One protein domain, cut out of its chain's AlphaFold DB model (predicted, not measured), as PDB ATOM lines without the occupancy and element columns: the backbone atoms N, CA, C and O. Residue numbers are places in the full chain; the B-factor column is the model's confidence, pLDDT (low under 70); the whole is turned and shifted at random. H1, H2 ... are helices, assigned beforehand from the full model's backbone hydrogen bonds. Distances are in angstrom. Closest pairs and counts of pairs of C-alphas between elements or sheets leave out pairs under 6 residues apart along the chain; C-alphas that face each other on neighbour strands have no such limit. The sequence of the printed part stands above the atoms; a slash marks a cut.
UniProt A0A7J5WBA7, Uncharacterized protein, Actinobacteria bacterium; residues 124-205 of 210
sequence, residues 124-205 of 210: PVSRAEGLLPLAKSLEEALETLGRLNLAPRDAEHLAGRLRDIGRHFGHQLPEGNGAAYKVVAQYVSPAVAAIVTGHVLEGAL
ATOM      1  N   PRO A 124      90.895 100.453 144.151       61.53
ATOM      2  CA  PRO A 124      89.935  99.415 144.523       61.53
ATOM      3  C   PRO A 124      89.296  98.765 143.282       61.53
ATOM      4  O   PRO A 124      88.959  97.586 143.332       61.53
ATOM      5  N   VAL A 125      89.267  99.469 142.141       65.38
ATOM      6  CA  VAL A 125      88.869  98.942 140.825       65.38
ATOM      7  C   VAL A 125      89.811  97.842 140.335       65.38
ATOM      8  O   VAL A 125      89.351  96.751 140.031       65.38
ATOM      9  N   SER A 126      91.129  98.071 140.313       64.50
ATOM     10  CA  SER A 126      92.092  97.071 139.816       64.50
ATOM     11  C   SER A 126      92.154  95.831 140.719       64.50
ATOM     12  O   SER A 126      92.277  94.701 140.242       64.50
ATOM     13  N   ARG A 127      91.988  96.022 142.036       66.81
ATOM     14  CA  ARG A 127      91.849  94.906 142.986       66.81
ATOM     15  C   ARG A 127      90.555  94.129 142.772       66.81
ATOM     16  O   ARG A 127      90.593  92.903 142.778       66.81
ATOM     17  N   ALA A 128      89.438  94.817 142.541       69.06
ATOM     18  CA  ALA A 128      88.189  94.161 142.182       69.06
ATOM     19  C   ALA A 128      88.332  93.400 140.851       69.06
ATOM     20  O   ALA A 128      87.969  92.236 140.784       69.06
ATOM     21  N   GLU A 129      88.950  93.977 139.819       72.75
ATOM     22  CA  GLU A 129      89.161  93.304 138.529       72.75
ATOM     23  C   GLU A 129      89.966  92.004 138.636       72.75
ATOM     24  O   GLU A 129      89.687  91.056 137.902       72.75
ATOM     25  N   GLY A 130      90.941  91.943 139.548       67.44
ATOM     26  CA  GLY A 130      91.716  90.730 139.805       67.44
ATOM     27  C   GLY A 130      90.971  89.683 140.634       67.44
ATOM     28  O   GLY A 130      91.143  88.491 140.395       67.44
ATOM     29  N   LEU A 131      90.142  90.108 141.594       73.06
ATOM     30  CA  LEU A 131      89.480  89.221 142.562       73.06
ATOM     31  C   LEU A 131      88.095  88.735 142.113       73.06
ATOM     32  O   LEU A 131      87.724  87.603 142.405       73.06
ATOM     33  N   LEU A 132      87.351  89.549 141.365       77.19
ATOM     34  CA  LEU A 132      86.027  89.198 140.850       77.19
ATOM     35  C   LEU A 132      85.994  87.917 139.991       77.19
ATOM     36  O   LEU A 132      85.067  87.134 140.182       77.19
ATOM     37  N   PRO A 133      86.956  87.629 139.084       74.25
ATOM     38  CA  PRO A 133      86.945  86.373 138.327       74.25
ATOM     39  C   PRO A 133      87.336  85.141 139.161       74.25
ATOM     40  O   PRO A 133      87.148  84.019 138.700       74.25
ATOM     41  N   LEU A 134      87.894  85.333 140.361       73.75
ATOM     42  CA  LEU A 134      88.254  84.249 141.283       73.75
ATOM     43  C   LEU A 134      87.096  83.857 142.210       73.75
ATOM     44  O   LEU A 134      87.154  82.783 142.813       73.75
ATOM     45  N   ALA A 135      86.066  84.700 142.326       76.44
ATOM     46  CA  ALA A 135      84.908  84.433 143.164       76.44
ATOM     47  C   ALA A 135      84.138  83.205 142.655       76.44
ATOM     48  O   ALA A 135      83.809  83.099 141.472       76.44
ATOM     49  N   LYS A 136      83.841  82.269 143.561       78.19
ATOM     50  CA  LYS A 136      83.130  81.016 143.256       78.19
ATOM     51  C   LYS A 136      81.628  81.111 143.513       78.19
ATOM     52  O   LYS A 136      80.890  80.205 143.125       78.19
ATOM     53  N   SER A 137      81.174  82.183 144.158       79.19
ATOM     54  CA  SER A 137      79.768  82.455 144.458       79.19
ATOM     55  C   SER A 137      79.451  83.950 144.373       79.19
ATOM     56  O   SER A 137      80.344  84.801 144.424       79.19
ATOM     57  N   LEU A 138      78.156  84.274 144.272       77.56
ATOM     58  CA  LEU A 138      77.677  85.658 144.315       77.56
ATOM     59  C   LEU A 138      78.038  86.344 145.640       77.56
ATOM     60  O   LEU A 138      78.403  87.514 145.650       77.56
ATOM     61  N   GLU A 139      77.954  85.610 146.748       81.19
ATOM     62  CA  GLU A 139      78.274  86.108 148.086       81.19
ATOM     63  C   GLU A 139      79.755  86.490 148.204       81.19
ATOM     64  O   GLU A 139      80.063  87.592 148.640       81.19
ATOM     65  N   GLU A 140      80.666  85.647 147.709       79.62
ATOM     66  CA  GLU A 140      82.109  85.922 147.714       79.62
ATOM     67  C   GLU A 140      82.461  87.127 146.820       79.62
ATOM     68  O   GLU A 140      83.300  87.967 147.168       79.62
ATOM     69  N   ALA A 141      81.773  87.277 145.684       79.62
ATOM     70  CA  ALA A 141      81.919  88.441 144.811       79.62
ATOM     71  C   ALA A 141      81.416  89.737 145.480       79.62
ATOM     72  O   ALA A 141      82.056  90.783 145.384       79.62
ATOM     73  N   LEU A 142      80.287  89.690 146.188       80.50
ATOM     74  CA  LEU A 142      79.738  90.852 146.890       80.50
ATOM     75  C   LEU A 142      80.541  91.203 148.147       80.50
ATOM     76  O   LEU A 142      80.763  92.382 148.418       80.50
ATOM     77  N   GLU A 143      81.039  90.206 148.876       82.62
ATOM     78  CA  GLU A 143      81.902  90.397 150.038       82.62
ATOM     79  C   GLU A 143      83.240  91.033 149.635       82.62
ATOM     80  O   GLU A 143      83.716  91.964 150.291       82.62
ATOM     81  N   THR A 144      83.841  90.590 148.527       79.50
ATOM     82  CA  THR A 144      85.073  91.202 148.004       79.50
ATOM     83  C   THR A 144      84.857  92.657 147.586       79.50
ATOM     84  O   THR A 144      85.691  93.503 147.913       79.50
ATOM     85  N   LEU A 145      83.724  92.988 146.956       79.25
ATOM     86  CA  LEU A 145      83.351  94.376 146.646       79.25
ATOM     87  C   LEU A 145      83.118  95.211 147.916       79.25
ATOM     88  O   LEU A 145      83.572  96.354 147.995       79.25
ATOM     89  N   GLY A 146      82.462  94.633 148.925       77.38
ATOM     90  CA  GLY A 146      82.224  95.255 150.227       77.38
ATOM     91  C   GLY A 146      83.509  95.613 150.967       77.38
ATOM     92  O   GLY A 146      83.675  96.738 151.441       77.38
ATOM     93  N   ARG A 147      84.473  94.685 150.992       79.00
ATOM     94  CA  ARG A 147      85.787  94.874 151.630       79.00
ATOM     95  C   ARG A 147      86.634  95.964 150.968       79.00
ATOM     96  O   ARG A 147      87.506  96.530 151.623       79.00
ATOM     97  N   LEU A 148      86.406  96.258 149.686       74.94
ATOM     98  CA  LEU A 148      87.179  97.246 148.923       74.94
ATOM     99  C   LEU A 148      86.654  98.686 149.056       74.94
ATOM    100  O   LEU A 148      87.325  99.596 148.574       74.94
ATOM    101  N   ASN A 149      85.512  98.891 149.727       69.31
ATOM    102  CA  ASN A 149      84.886 100.195 149.991       69.31
ATOM    103  C   ASN A 149      84.882 101.129 148.762       69.31
ATOM    104  O   ASN A 149      85.429 102.233 148.784       69.31
ATOM    105  N   LEU A 150      84.314 100.629 147.663       72.75
ATOM    106  CA  LEU A 150      84.284 101.292 146.358       72.75
ATOM    107  C   LEU A 150      83.526 102.625 146.402       72.75
ATOM    108  O   LEU A 150      82.501 102.742 147.077       72.75
ATOM    109  N   ALA A 151      83.981 103.613 145.624       76.94
ATOM    110  CA  ALA A 151      83.200 104.816 145.360       76.94
ATOM    111  C   ALA A 151      82.161 104.562 144.241       76.94
ATOM    112  O   ALA A 151      82.360 103.680 143.402       76.94
ATOM    113  N   PRO A 152      81.080 105.359 144.140       72.06
ATOM    114  CA  PRO A 152      80.086 105.227 143.065       72.06
ATOM    115  C   PRO A 152      80.695 105.260 141.654       72.06
ATOM    116  O   PRO A 152      80.337 104.455 140.800       72.06
ATOM    117  N   ARG A 153      81.696 106.125 141.439       74.06
ATOM    118  CA  ARG A 153      82.427 106.242 140.168       74.06
ATOM    119  C   ARG A 153      83.231 104.983 139.824       74.06
ATOM    120  O   ARG A 153      83.380 104.659 138.650       74.06
ATOM    121  N   ASP A 154      83.735 104.271 140.827       74.88
ATOM    122  CA  ASP A 154      84.505 103.036 140.647       74.88
ATOM    123  C   ASP A 154      83.592 101.873 140.236       74.88
ATOM    124  O   ASP A 154      83.957 101.051 139.395       74.88
ATOM    125  N   ALA A 155      82.375 101.835 140.782       70.06
ATOM    126  CA  ALA A 155      81.368 100.838 140.430       70.06
ATOM    127  C   ALA A 155      80.886 100.970 138.978       70.06
ATOM    128  O   ALA A 155      80.666  99.955 138.319       70.06
ATOM    129  N   GLU A 156      80.798 102.197 138.454       77.31
ATOM    130  CA  GLU A 156      80.511 102.439 137.033       77.31
ATOM    131  C   GLU A 156      81.638 101.930 136.120       77.31
ATOM    132  O   GLU A 156      81.368 101.335 135.078       77.31
ATOM    133  N   HIS A 157      82.906 102.086 136.520       76.75
ATOM    134  CA  HIS A 157      84.036 101.538 135.754       76.75
ATOM    135  C   HIS A 157      84.039 100.001 135.759       76.75
ATOM    136  O   HIS A 157      84.419  99.377 134.770       76.75
ATOM    137  N   LEU A 158      83.552  99.380 136.838       77.00
ATOM    138  CA  LEU A 158      83.422  97.927 136.974       77.00
ATOM    139  C   LEU A 158      82.155  97.345 136.323       77.00
ATOM    140  O   LEU A 158      81.960  96.130 136.375       77.00
ATOM    141  N   ALA A 159      81.310  98.159 135.680       77.25
ATOM    142  CA  ALA A 159      80.020  97.737 135.128       77.25
ATOM    143  C   ALA A 159      80.106  96.485 134.236       77.25
ATOM    144  O   ALA A 159      79.276  95.583 134.348       77.25
ATOM    145  N   GLY A 160      81.136  96.384 133.386       77.50
ATOM    146  CA  GLY A 160      81.351  95.212 132.530       77.50
ATOM    147  C   GLY A 160      81.554  93.917 133.326       77.50
ATOM    148  O   GLY A 160      80.936  92.900 133.025       77.50
ATOM    149  N   ARG A 161      82.344  93.972 134.404       78.88
ATOM    150  CA  ARG A 161      82.603  92.821 135.283       78.88
ATOM    151  C   ARG A 161      81.410  92.481 136.167       78.88
ATOM    152  O   ARG A 161      81.133  91.310 136.397       78.88
ATOM    153  N   LEU A 162      80.672  93.489 136.622       80.00
ATOM    154  CA  LEU A 162      79.433  93.291 137.374       80.00
ATOM    155  C   LEU A 162      78.362  92.590 136.524       80.00
ATOM    156  O   LEU A 162      77.664  91.706 137.021       80.00
ATOM    157  N   ARG A 163      78.294  92.900 135.224       80.81
ATOM    158  CA  ARG A 163      77.448  92.164 134.273       80.81
ATOM    159  C   ARG A 163      77.914  90.724 134.078       80.81
ATOM    160  O   ARG A 163      77.079  89.824 134.052       80.81
ATOM    161  N   ASP A 164      79.222  90.481 133.991       80.62
ATOM    162  CA  ASP A 164      79.759  89.115 133.907       80.62
ATOM    163  C   ASP A 164      79.365  88.283 135.138       80.62
ATOM    164  O   ASP A 164      78.944  87.134 134.992       80.62
ATOM    165  N   ILE A 165      79.429  88.864 136.340       80.31
ATOM    166  CA  ILE A 165      78.981  88.223 137.589       80.31
ATOM    167  C   ILE A 165      77.485  87.919 137.525       80.31
ATOM    168  O   ILE A 165      77.082  86.796 137.817       80.31
ATOM    169  N   GLY A 166      76.669  88.877 137.074       76.44
ATOM    170  CA  GLY A 166      75.242  88.668 136.827       76.44
ATOM    171  C   GLY A 166      74.962  87.519 135.857       76.44
ATOM    172  O   GLY A 166      74.064  86.713 136.088       76.44
ATOM    173  N   ARG A 167      75.779  87.376 134.809       79.75
ATOM    174  CA  ARG A 167      75.649  86.294 133.826       79.75
ATOM    175  C   ARG A 167      75.989  84.921 134.408       79.75
ATOM    176  O   ARG A 167      75.311  83.948 134.094       79.75
ATOM    177  N   HIS A 168      77.032  84.830 135.234       79.12
ATOM    178  CA  HIS A 168      77.492  83.556 135.805       79.12
ATOM    179  C   HIS A 168      76.669  83.133 137.030       79.12
ATOM    180  O   HIS A 168      76.322  81.961 137.173       79.12
ATOM    181  N   PHE A 169      76.303  84.086 137.886       79.69
ATOM    182  CA  PHE A 169      75.636  83.834 139.166       79.69
ATOM    183  C   PHE A 169      74.177  84.297 139.206       79.69
ATOM    184  O   PHE A 169      73.558  84.285 140.267       79.69
ATOM    185  N   GLY A 170      73.582  84.642 138.061       71.62
ATOM    186  CA  GLY A 170      72.184  85.073 137.973       71.62
ATOM    187  C   GLY A 170      71.170  84.062 138.523       71.62
ATOM    188  O   GLY A 170      70.093  84.449 138.963       71.62
ATOM    189  N   HIS A 171      71.537  82.778 138.577       76.62
ATOM    190  CA  HIS A 171      70.744  81.708 139.188       76.62
ATOM    191  C   HIS A 171      70.682  81.776 140.726       76.62
ATOM    192  O   HIS A 171      69.788  81.184 141.318       76.62
ATOM    193  N   GLN A 172      71.614  82.486 141.374       77.56
ATOM    194  CA  GLN A 172      71.672  82.666 142.833       77.56
ATOM    195  C   GLN A 172      70.933  83.932 143.291       77.56
ATOM    196  O   GLN A 172      70.747  84.142 144.489       77.56
ATOM    197  N   LEU A 173      70.511  84.790 142.353       76.38
ATOM    198  CA  LEU A 173      69.774  86.011 142.665       76.38
ATOM    199  C   LEU A 173      68.299  85.701 142.969       76.38
ATOM    200  O   LEU A 173      67.642  85.033 142.162       76.38
ATOM    201  N   PRO A 174      67.735  86.262 144.057       75.81
ATOM    202  CA  PRO A 174      66.303  86.191 144.331       75.81
ATOM    203  C   PRO A 174      65.466  86.683 143.140       75.81
ATOM    204  O   PRO A 174      65.874  87.595 142.420       75.81
ATOM    205  N   GLU A 175      64.278  86.110 142.935       70.88
ATOM    206  CA  GLU A 175      63.400  86.462 141.803       70.88
ATOM    207  C   GLU A 175      62.867  87.903 141.870       70.88
ATOM    208  O   GLU A 175      62.580  88.510 140.841       70.88
ATOM    209  N   GLY A 176      62.778  88.484 143.070       73.44
ATOM    210  CA  GLY A 176      62.350  89.869 143.257       73.44
ATOM    211  C   GLY A 176      63.506  90.867 143.171       73.44
ATOM    212  O   GLY A 176      64.449  90.784 143.956       73.44
ATOM    213  N   ASN A 177      63.381  91.893 142.322       71.50
ATOM    214  CA  ASN A 177      64.361  92.988 142.205       71.50
ATOM    215  C   ASN A 177      64.657  93.666 143.561       71.50
ATOM    216  O   ASN A 177      65.809  93.941 143.892       71.50
ATOM    217  N   GLY A 178      63.627  93.866 144.393       71.38
ATOM    218  CA  GLY A 178      63.789  94.408 145.747       71.38
ATOM    219  C   GLY A 178      64.466  93.443 146.731       71.38
ATOM    220  O   GLY A 178      65.100  93.886 147.685       71.38
ATOM    221  N   ALA A 179      64.373  92.130 146.502       74.00
ATOM    222  CA  ALA A 179      65.081  91.123 147.292       74.00
ATOM    223  C   ALA A 179      66.552  91.005 146.859       74.00
ATOM    224  O   ALA A 179      67.423  90.916 147.719       74.00
ATOM    225  N   ALA A 180      66.843  91.116 145.558       74.19
ATOM    226  CA  ALA A 180      68.209  91.208 145.041       74.19
ATOM    227  C   ALA A 180      68.946  92.440 145.597       74.19
ATOM    228  O   ALA A 180      70.073  92.316 146.071       74.19
ATOM    229  N   TYR A 181      68.278  93.599 145.644       77.94
ATOM    230  CA  TYR A 181      68.835  94.798 146.275       77.94
ATOM    231  C   TYR A 181      69.147  94.581 147.761       77.94
ATOM    232  O   TYR A 181      70.219  94.963 148.220       77.94
ATOM    233  N   LYS A 182      68.247  93.935 148.519       79.31
ATOM    234  CA  LYS A 182      68.486  93.633 149.941       79.31
ATOM    235  C   LYS A 182      69.711  92.747 150.151       79.31
ATOM    236  O   LYS A 182      70.456  92.999 151.089       79.31
ATOM    237  N   VAL A 183      69.935  91.759 149.283       79.69
ATOM    238  CA  VAL A 183      71.125  90.896 149.344       79.69
ATOM    239  C   VAL A 183      72.389  91.703 149.046       79.69
ATOM    240  O   VAL A 183      73.340  91.649 149.811       79.69
ATOM    241  N   VAL A 184      72.400  92.524 147.993       79.31
ATOM    242  CA  VAL A 184      73.569  93.356 147.646       79.31
ATOM    243  C   VAL A 184      73.875  94.389 148.739       79.31
ATOM    244  O   VAL A 184      75.035  94.580 149.102       79.31
ATOM    245  N   ALA A 185      72.845  95.017 149.307       80.38
ATOM    246  CA  ALA A 185      72.971  96.026 150.358       80.38
ATOM    247  C   ALA A 185      73.454  95.468 151.711       80.38
ATOM    248  O   ALA A 185      73.862  96.247 152.569       80.38
ATOM    249  N   GLN A 186      73.421  94.145 151.920       82.56
ATOM    250  CA  GLN A 186      74.022  93.514 153.102       82.56
ATOM    251  C   GLN A 186      75.554  93.494 153.040       82.56
ATOM    252  O   GLN A 186      76.200  93.510 154.085       82.56
ATOM    253  N   TYR A 187      76.129  93.485 151.835       78.25
ATOM    254  CA  TYR A 187      77.571  93.333 151.631       78.25
ATOM    255  C   TYR A 187      78.247  94.610 151.130       78.25
ATOM    256  O   TYR A 187      79.418  94.837 151.418       78.25
ATOM    257  N   VAL A 188      77.532  95.462 150.391       79.06
ATOM    258  CA  VAL A 188      78.087  96.656 149.738       79.06
ATOM    259  C   VAL A 188      77.512  97.933 150.353       79.06
ATOM    260  O   VAL A 188      76.351  97.978 150.756       79.06
ATOM    261  N   SER A 189      78.320  99.000 150.390       76.94
ATOM    262  CA  SER A 189      77.905 100.334 150.846       76.94
ATOM    263  C   SER A 189      76.588 100.796 150.189       76.94
ATOM    264  O   SER A 189      76.443 100.658 148.967       76.94
ATOM    265  N   PRO A 190      75.658 101.426 150.939       74.44
ATOM    266  CA  PRO A 190      74.374 101.903 150.411       74.44
ATOM    267  C   PRO A 190      74.505 102.842 149.205       74.44
ATOM    268  O   PRO A 190      73.646 102.841 148.327       74.44
ATOM    269  N   ALA A 191      75.597 103.611 149.134       73.44
ATOM    270  CA  ALA A 191      75.866 104.540 148.036       73.44
ATOM    271  C   ALA A 191      76.160 103.834 146.697       73.44
ATOM    272  O   ALA A 191      76.033 104.440 145.637       73.44
ATOM    273  N   VAL A 192      76.563 102.562 146.746       78.06
ATOM    274  CA  VAL A 192      77.016 101.773 145.591       78.06
ATOM    275  C   VAL A 192      76.106 100.571 145.326       78.06
ATOM    276  O   VAL A 192      76.050 100.071 144.202       78.06
ATOM    277  N   ALA A 193      75.321 100.148 146.322       77.12
ATOM    278  CA  ALA A 193      74.409  99.013 146.231       77.12
ATOM    279  C   ALA A 193      73.415  99.132 145.063       77.12
ATOM    280  O   ALA A 193      73.172  98.145 144.371       77.12
ATOM    281  N   ALA A 194      72.886 100.329 144.787       77.62
ATOM    282  CA  ALA A 194      71.964 100.554 143.670       77.62
ATOM    283  C   ALA A 194      72.639 100.357 142.297       77.62
ATOM    284  O   ALA A 194      72.080  99.693 141.425       77.62
ATOM    285  N   ILE A 195      73.865 100.869 142.134       77.94
ATOM    286  CA  ILE A 195      74.654 100.773 140.893       77.94
ATOM    287  C   ILE A 195      75.067  99.317 140.638       77.94
ATOM    288  O   ILE A 195      74.881  98.788 139.542       77.94
ATOM    289  N   VAL A 196      75.557  98.634 141.677       79.38
ATOM    290  CA  VAL A 196      75.957  97.222 141.598       79.38
ATOM    291  C   VAL A 196      74.761  96.327 141.292       79.38
ATOM    292  O   VAL A 196      74.840  95.503 140.384       79.38
ATOM    293  N   THR A 197      73.632  96.523 141.981       80.06
ATOM    294  CA  THR A 197      72.401  95.757 141.726       80.06
ATOM    295  C   THR A 197      71.916  95.955 140.290       80.06
ATOM    296  O   THR A 197      71.547  94.982 139.639       80.06
ATOM    297  N   GLY A 198      71.970  97.186 139.768       78.44
ATOM    298  CA  GLY A 198      71.598  97.488 138.385       78.44
ATOM    299  C   GLY A 198      72.419  96.694 137.366       78.44
ATOM    300  O   GLY A 198      71.844  96.005 136.526       78.44
ATOM    301  N   HIS A 199      73.750  96.722 137.476       81.88
ATOM    302  CA  HIS A 199      74.635  96.018 136.541       81.88
ATOM    303  C   HIS A 199      74.605  94.492 136.693       81.88
ATOM    304  O   HIS A 199      74.695  93.777 135.694       81.88
ATOM    305  N   VAL A 200      74.437  93.979 137.914       80.19
ATOM    306  CA  VAL A 200      74.298  92.537 138.165       80.19
ATOM    307  C   VAL A 200      72.970  92.005 137.610       80.19
ATOM    308  O   VAL A 200      72.961  90.964 136.955       80.19
ATOM    309  N   LEU A 201      71.855  92.721 137.798       80.38
ATOM    310  CA  LEU A 201      70.564  92.337 137.212       80.38
ATOM    311  C   LEU A 201      70.601  92.409 135.680       80.38
ATOM    312  O   LEU A 201      70.180  91.461 135.014       80.38
ATOM    313  N   GLU A 202      71.182  93.475 135.125       80.12
ATOM    314  CA  GLU A 202      71.361  93.643 133.681       80.12
ATOM    315  C   GLU A 202      72.159  92.481 133.064       80.12
ATOM    316  O   GLU A 202      71.762  91.931 132.037       80.12
ATOM    317  N   GLY A 203      73.238  92.046 133.727       76.12
ATOM    318  CA  GLY A 203      74.020  90.870 133.330       76.12
ATOM    319  C   GLY A 203      73.259  89.544 133.429       76.12
ATOM    320  O   GLY A 203      73.467  88.649 132.612       76.12
ATOM    321  N   ALA A 204      72.332  89.435 134.383       74.81
ATOM    322  CA  ALA A 204      71.430  88.294 134.540       74.81
ATOM    323  C   ALA A 204      70.233  88.317 133.561       74.81
ATOM    324  O   ALA A 204      69.301  87.527 133.721       74.81
ATOM    325  N   LEU A 205      70.229  89.223 132.568       73.25
ATOM    326  CA  LEU A 205      69.124  89.475 131.626       73.25
ATOM    327  C   LEU A 205      67.808  89.895 132.305       73.25
ATOM    328  O   LEU A 205      66.740  89.862 131.691       73.25
TER     329      LEU A 205
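What this domain is: This is residues 124 to 205 of the 210 residues of an uncharacterized protein of Actinobacteria bacterium (UniProt A0A7J5WBA7). Six helices pack into a compact, rounded cluster, mostly crossing one another: H4 and H6 pack about perpendicular, H2 packs on H4 and H5, and H5 packs on H6. H1 makes a helical hairpin with H2 at one end of the cluster, and short H3 packs on H1 and H6. The printed part has 82 residues, six named helices in order H1 to H6 and no named strand, class all helix. The radius of gyration of the C-alphas is 10.9 A and the spans are 30 by 24 by 18 A.

How they stand to each other: H4, residues 159 to 172, touches H6, residues 190 to 203, about perpendicular at 73 degrees; the closest C-alphas, of Arg 163 and Gly 203, are 3.8 A apart. H2, residues 138 to 147, touches H4 at a steep tilt of 41 degrees, opposite ways, closest at C-alphas 138 and 169, 5.8 A. H1, residues 124 to 134, forms a hairpin with H2 at a shallow tilt of 23 degrees. H1, H2 and H4 form an up and down bundle, each running against the one before; H1 and H4 only just touch, with 3 pairs of C-alphas within 8 A, H4 through residues 161 to 165 alone. H5, residues 177 to 187, touches H6, closest at C-alphas 185 and 193, 5.3 A. H3, residues 152 to 157, touches residues 191 to 196 of H6 alone, closest at C-alphas 152 and 192, 5.3 A. H1 and H5 are apart. Every O i to N i+4 pair is within hydrogen-bond range in H2 and H3, against 5 of 7 in H1, 8 of 10 in H4, 6 of 7 in H5 and 8 of 10 in H6.

Where its parts are: H1 begins at C-alpha 124 (89.935, 99.415, 144.523); H6, 20.3 A long, ends at C-alpha 203 (74.020, 90.870, 133.330). H4 is 18.9 A long.

The domain as a whole: The farthest C-alphas, of Ser 126 and Gly 176, are 30.8 A apart. The printed part has no cut, and its five links are tight. Residues 124 to 128, 130 and 149 have pLDDT under 70.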